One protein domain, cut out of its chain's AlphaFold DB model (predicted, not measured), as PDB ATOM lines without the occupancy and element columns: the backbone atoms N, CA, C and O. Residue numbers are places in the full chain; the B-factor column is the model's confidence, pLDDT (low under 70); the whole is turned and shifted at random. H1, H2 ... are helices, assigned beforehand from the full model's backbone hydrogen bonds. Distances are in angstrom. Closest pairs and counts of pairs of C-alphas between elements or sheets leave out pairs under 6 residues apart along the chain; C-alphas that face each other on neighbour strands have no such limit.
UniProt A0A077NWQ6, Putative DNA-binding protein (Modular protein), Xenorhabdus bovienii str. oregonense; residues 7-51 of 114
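What this domain is: This is residues 7 to 51 of the 114 residues of the protein "Putative DNA-binding protein (Modular protein)" of Xenorhabdus bovienii str. oregonense (UniProt A0A077NWQ6). Two helices, H1 and then the shorter H2, make the arms of a wide open V, with an outstretched link, residues 29 to 34, across its base and no contact between the arms. The printed part has 45 residues with two named helices and no named strand, and its class is all helix. The whole is extended, with a radius of gyration of the C-alphas of 15.6 A, and its outline is flat: the C-alphas of residues 7 to 51 span 42 by 30 by 9 A along their three main axes.

Where its parts are: Find C-alpha 7 at (-49.513, 23.563, -60.074); from there H1, residues 7 to 28, runs 31.0 A to C-alpha 28 at (-56.688, 38.869, -34.115). Then H2, residues 35 to 50, runs 22.5 A to C-alpha 50 at (-31.293, 29.036, -26.828).

How they stand to each other: H1 and H2 are apart, with no C-alpha of the one within 8 A of the other. Look along the backbone of H2: every O i to N i+4 pair is within hydrogen-bond range, and in H1 17 of 18 are.

The domain as a whole: The C-alphas farthest apart, of Leu 7 and Glu 36, are 43.6 A from each other. The printed part has no cut, and its link is short. The model's pLDDT is under 70 at residues 25 to 36, 39 and 49.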
ATOM      1  N   LEU A   7     -48.222  22.884 -60.196       89.56
ATOM      2  CA  LEU A   7     -49.513  23.563 -60.074       89.56
ATOM      3  C   LEU A   7     -50.313  23.058 -58.866       89.56
ATOM      4  O   LEU A   7     -50.809  23.859 -58.076       89.56
ATOM      5  N   GLU A   8     -50.402  21.739 -58.682       90.25
ATOM      6  CA  GLU A   8     -51.103  21.151 -57.534       90.25
ATOM      7  C   GLU A   8     -50.450  21.544 -56.202       90.25
ATOM      8  O   GLU A   8     -51.157  21.788 -55.226       90.25
ATOM      9  N   ARG A   9     -49.115  21.672 -56.164       89.00
ATOM     10  CA  ARG A   9     -48.393  22.197 -54.996       89.00
ATOM     11  C   ARG A   9     -48.741  23.653 -54.708       89.00
ATOM     12  O   ARG A   9     -49.044  23.958 -53.560       89.00
ATOM     13  N   SER A  10     -48.746  24.526 -55.714       87.19
ATOM     14  CA  SER A  10     -49.100  25.939 -55.519       87.19
ATOM     15  C   SER A  10     -50.546  26.103 -55.046       87.19
ATOM     16  O   SER A  10     -50.814  26.874 -54.130       87.19
ATOM     17  N   ILE A  11     -51.482  25.328 -55.606       90.56
ATOM     18  CA  ILE A  11     -52.886  25.320 -55.163       90.56
ATOM     19  C   ILE A  11     -52.996  24.840 -53.714       90.56
ATOM     20  O   ILE A  11     -53.746  25.415 -52.924       90.56
ATOM     21  N   LEU A  12     -52.260  23.789 -53.351       88.31
ATOM     22  CA  LEU A  12     -52.236  23.284 -51.985       88.31
ATOM     23  C   LEU A  12     -51.653  24.321 -51.013       88.31
ATOM     24  O   LEU A  12     -52.239  24.541 -49.958       88.31
ATOM     25  N   GLN A  13     -50.560  24.994 -51.380       82.75
ATOM     26  CA  GLN A  13     -49.960  26.067 -50.580       82.75
ATOM     27  C   GLN A  13     -50.937  27.221 -50.354       82.75
ATOM     28  O   GLN A  13     -51.126  27.630 -49.214       82.75
ATOM     29  N   LEU A  14     -51.621  27.689 -51.402       85.69
ATOM     30  CA  LEU A  14     -52.626  28.749 -51.282       85.69
ATOM     31  C   LEU A  14     -53.787  28.341 -50.366       85.69
ATOM     32  O   LEU A  14     -54.218  29.128 -49.528       85.69
ATOM     33  N   LYS A  15     -54.260  27.091 -50.468       89.38
ATOM     34  CA  LYS A  15     -55.299  26.557 -49.569       89.38
ATOM     35  C   LYS A  15     -54.834  26.483 -48.116       89.38
ATOM     36  O   LYS A  15     -55.628  26.745 -47.220       89.38
ATOM     37  N   ILE A  16     -53.576  26.115 -47.881       87.00
ATOM     38  CA  ILE A  16     -52.986  26.102 -46.537       87.00
ATOM     39  C   ILE A  16     -52.887  27.532 -45.993       87.00
ATOM     40  O   ILE A  16     -53.311  27.769 -44.868       87.00
ATOM     41  N   MET A  17     -52.394  28.483 -46.790       81.88
ATOM     42  CA  MET A  17     -52.273  29.888 -46.385       81.88
ATOM     43  C   MET A  17     -53.628  30.515 -46.053       81.88
ATOM     44  O   MET A  17     -53.748  31.148 -45.013       81.88
ATOM     45  N   SER A  18     -54.651  30.279 -46.880       83.50
ATOM     46  CA  SER A  18     -56.018  30.747 -46.614       83.50
ATOM     47  C   SER A  18     -56.548  30.204 -45.287       83.50
ATOM     48  O   SER A  18     -57.074  30.964 -44.490       83.50
ATOM     49  N   ARG A  19     -56.350  28.908 -45.010       84.12
ATOM     50  CA  ARG A  19     -56.788  28.310 -43.741       84.12
ATOM     51  C   ARG A  19     -56.027  28.848 -42.539       84.12
ATOM     52  O   ARG A  19     -56.622  29.022 -41.487       84.12
ATOM     53  N   LEU A  20     -54.720  29.075 -42.672       77.75
ATOM     54  CA  LEU A  20     -53.948  29.710 -41.606       77.75
ATOM     55  C   LEU A  20     -54.477  31.117 -41.336       77.75
ATOM     56  O   LEU A  20     -54.657  31.471 -40.180       77.75
ATOM     57  N   GLN A  21     -54.774  31.883 -42.384       78.25
ATOM     58  CA  GLN A  21     -55.336  33.218 -42.242       78.25
ATOM     59  C   GLN A  21     -56.692  33.194 -41.530       78.25
ATOM     60  O   GLN A  21     -56.863  33.982 -40.613       78.25
ATOM     61  N   ASP A  22     -57.592  32.270 -41.884       80.88
ATOM     62  CA  ASP A  22     -58.891  32.093 -41.211       80.88
ATOM     63  C   ASP A  22     -58.729  31.751 -39.721       80.88
ATOM     64  O   ASP A  22     -59.426  32.286 -38.868       80.88
ATOM     65  N   VAL A  23     -57.774  30.874 -39.394       78.44
ATOM     66  CA  VAL A  23     -57.482  30.508 -38.002       78.44
ATOM     67  C   VAL A  23     -56.925  31.708 -37.238       78.44
ATOM     68  O   VAL A  23     -57.339  31.954 -36.115       78.44
ATOM     69  N   PHE A  24     -55.992  32.466 -37.818       71.31
ATOM     70  CA  PHE A  24     -55.382  33.604 -37.129       71.31
ATOM     71  C   PHE A  24     -56.313  34.816 -37.015       71.31
ATOM     72  O   PHE A  24     -56.225  35.528 -36.018       71.31
ATOM     73  N   SER A  25     -57.224  35.035 -37.964       69.31
ATOM     74  CA  SER A  25     -58.184  36.146 -37.915       69.31
ATOM     75  C   SER A  25     -59.253  35.972 -36.831       69.31
ATOM     76  O   SER A  25     -59.753  36.968 -36.308       69.31
ATOM     77  N   GLU A  26     -59.545  34.737 -36.408       66.31
ATOM     78  CA  GLU A  26     -60.346  34.474 -35.204       66.31
ATOM     79  C   GLU A  26     -59.633  34.944 -33.921       66.31
ATOM     80  O   GLU A  26     -60.288  35.409 -32.994       66.31
ATOM     81  N   PHE A  27     -58.296  34.907 -33.883       63.09
ATOM     82  CA  PHE A  27     -57.502  35.339 -32.725       63.09
ATOM     83  C   PHE A  27     -57.053  36.807 -32.780       63.09
ATOM     84  O   PHE A  27     -56.660  37.353 -31.746       63.09
ATOM     85  N   GLU A  28     -57.111  37.466 -33.946       55.41
ATOM     86  CA  GLU A  28     -56.688  38.869 -34.115       55.41
ATOM     87  C   GLU A  28     -57.450  39.837 -33.199       55.41
ATOM     88  O   GLU A  28     -56.880  40.835 -32.761       55.41
ATOM     89  N   ASN A  29     -58.708  39.534 -32.872       56.88
ATOM     90  CA  ASN A  29     -59.537  40.386 -32.013       56.88
ATOM     91  C   ASN A  29     -59.455  40.029 -30.518       56.88
ATOM     92  O   ASN A  29     -59.851  40.842 -29.685       56.88
ATOM     93  N   ASP A  30     -58.913  38.856 -30.176       61.75
ATOM     94  CA  ASP A  30     -58.902  38.325 -28.804       61.75
ATOM     95  C   ASP A  30     -57.544  38.479 -28.104       61.75
ATOM     96  O   ASP A  30     -57.456  38.422 -26.874       61.75
ATOM     97  N   ILE A  31     -56.463  38.700 -28.859       63.03
ATOM     98  CA  ILE A  31     -55.134  38.927 -28.288       63.03
ATOM     99  C   ILE A  31     -54.931  40.425 -28.078       63.03
ATOM    100  O   ILE A  31     -54.526  41.163 -28.976       63.03
ATOM    101  N   GLN A  32     -55.148  40.883 -26.847       65.88
ATOM    102  CA  GLN A  32     -54.712  42.215 -26.449       65.88
ATOM    103  C   GLN A  32     -53.176  42.249 -26.434       65.88
ATOM    104  O   GLN A  32     -52.536  41.722 -25.523       65.88
ATOM    105  N   ILE A  33     -52.570  42.868 -27.451       69.75
ATOM    106  CA  ILE A  33     -51.119  43.071 -27.506       69.75
ATOM    107  C   ILE A  33     -50.741  44.133 -26.469       69.75
ATOM    108  O   ILE A  33     -50.747  45.333 -26.736       69.75
ATOM    109  N   THR A  34     -50.429  43.682 -25.256       69.62
ATOM    110  CA  THR A  34     -49.900  44.524 -24.180       69.62
ATOM    111  C   THR A  34     -48.367  44.495 -24.167       69.62
ATOM    112  O   THR A  34     -47.757  43.530 -24.645       69.62
ATOM    113  N   PRO A  35     -47.695  45.513 -23.595       60.25
ATOM    114  CA  PRO A  35     -46.247  45.478 -23.389       60.25
ATOM    115  C   PRO A  35     -45.772  44.230 -22.625       60.25
ATOM    116  O   PRO A  35     -44.709  43.685 -22.921       60.25
ATOM    117  N   GLU A  36     -46.561  43.745 -21.665       62.16
ATOM    118  CA  GLU A  36     -46.300  42.521 -20.906       62.16
ATOM    119  C   GLU A  36     -46.371  41.278 -21.790       62.16
ATOM    120  O   GLU A  36     -45.451  40.463 -21.756       62.16
ATOM    121  N   TYR A  37     -47.409  41.167 -22.626       72.25
ATOM    122  CA  TYR A  37     -47.560  40.057 -23.564       72.25
ATOM    123  C   TYR A  37     -46.370  39.979 -24.527       72.25
ATOM    124  O   TYR A  37     -45.822  38.898 -24.757       72.25
ATOM    125  N   ILE A  38     -45.908  41.126 -25.037       73.12
ATOM    126  CA  ILE A  38     -44.719  41.209 -25.898       73.12
ATOM    127  C   ILE A  38     -43.478  40.693 -25.157       73.12
ATOM    128  O   ILE A  38     -42.733  39.870 -25.692       73.12
ATOM    129  N   LEU A  39     -43.251  41.142 -23.920       68.81
ATOM    130  CA  LEU A  39     -42.081  40.745 -23.132       68.81
ATOM    131  C   LEU A  39     -42.089  39.254 -22.789       68.81
ATOM    132  O   LEU A  39     -41.068  38.589 -22.954       68.81
ATOM    133  N   GLU A  40     -43.227  38.716 -22.357       73.19
ATOM    134  CA  GLU A  40     -43.374  37.287 -22.067       73.19
ATOM    135  C   GLU A  40     -43.160  36.431 -23.313       73.19
ATOM    136  O   GLU A  40     -42.490  35.398 -23.255       73.19
ATOM    137  N   THR A  41     -43.695  36.874 -24.449       80.31
ATOM    138  CA  THR A  41     -43.533  36.186 -25.733       80.31
ATOM    139  C   THR A  41     -42.065  36.173 -26.157       80.31
ATOM    140  O   THR A  41     -41.552  35.130 -26.563       80.31
ATOM    141  N   LEU A  42     -41.349  37.289 -25.987       73.25
ATOM    142  CA  LEU A  42     -39.917  37.378 -26.283       73.25
ATOM    143  C   LEU A  42     -39.064  36.502 -25.356       73.25
ATOM    144  O   LEU A  42     -38.136  35.855 -25.838       73.25
ATOM    145  N   VAL A  43     -39.371  36.437 -24.054       73.38
ATOM    146  CA  VAL A  43     -38.683  35.522 -23.119       73.38
ATOM    147  C   VAL A  43     -38.855  34.079 -23.579       73.38
ATOM    148  O   VAL A  43     -37.860  33.376 -23.738       73.38
ATOM    149  N   LYS A  44     -40.101  33.659 -23.830       77.31
ATOM    150  CA  LYS A  44     -40.421  32.288 -24.254       77.31
ATOM    151  C   LYS A  44     -39.717  31.930 -25.558       77.31
ATOM    152  O   LYS A  44     -39.106  30.872 -25.653       77.31
ATOM    153  N   PHE A  45     -39.743  32.834 -26.538       77.12
ATOM    154  CA  PHE A  45     -39.038  32.641 -27.805       77.12
ATOM    155  C   PHE A  45     -37.531  32.451 -27.597       77.12
ATOM    156  O   PHE A  45     -36.934  31.529 -28.147       77.12
ATOM    157  N   MET A  46     -36.906  33.296 -26.777       70.62
ATOM    158  CA  MET A  46     -35.475  33.195 -26.503       70.62
ATOM    159  C   MET A  46     -35.118  31.909 -25.749       70.62
ATOM    160  O   MET A  46     -34.089  31.312 -26.052       70.62
ATOM    161  N   GLN A  47     -35.945  31.463 -24.799       77.75
ATOM    162  CA  GLN A  47     -35.749  30.185 -24.100       77.75
ATOM    163  C   GLN A  47     -35.774  29.012 -25.085       77.75
ATOM    164  O   GLN A  47     -34.882  28.170 -25.053       77.75
ATOM    165  N   GLU A  48     -36.737  29.008 -26.009       79.38
ATOM    166  CA  GLU A  48     -36.874  27.966 -27.030       79.38
ATOM    167  C   GLU A  48     -35.663  27.923 -27.974       79.38
ATOM    168  O   GLU A  48     -35.091  26.866 -28.221       79.38
ATOM    169  N   VAL A  49     -35.226  29.082 -28.478       69.44
ATOM    170  CA  VAL A  49     -34.119  29.156 -29.446       69.44
ATOM    171  C   VAL A  49     -32.762  28.862 -28.802       69.44
ATOM    172  O   VAL A  49     -31.869  28.332 -29.463       69.44
ATOM    173  N   THR A  50     -32.577  29.216 -27.529       74.06
ATOM    174  CA  THR A  50     -31.293  29.036 -26.828       74.06
ATOM    175  C   THR A  50     -31.194  27.720 -26.060       74.06
ATOM    176  O   THR A  50     -30.082  27.289 -25.755       74.06
ATOM    177  N   GLY A  51     -32.322  27.078 -25.736       76.56
ATOM    178  CA  GLY A  51     -32.377  25.914 -24.849       76.56
ATOM    179  C   GLY A  51     -32.038  26.228 -23.385       76.56
ATOM    180  O   GLY A  51     -31.875  25.306 -22.585       76.56
TER     181      GLY A  51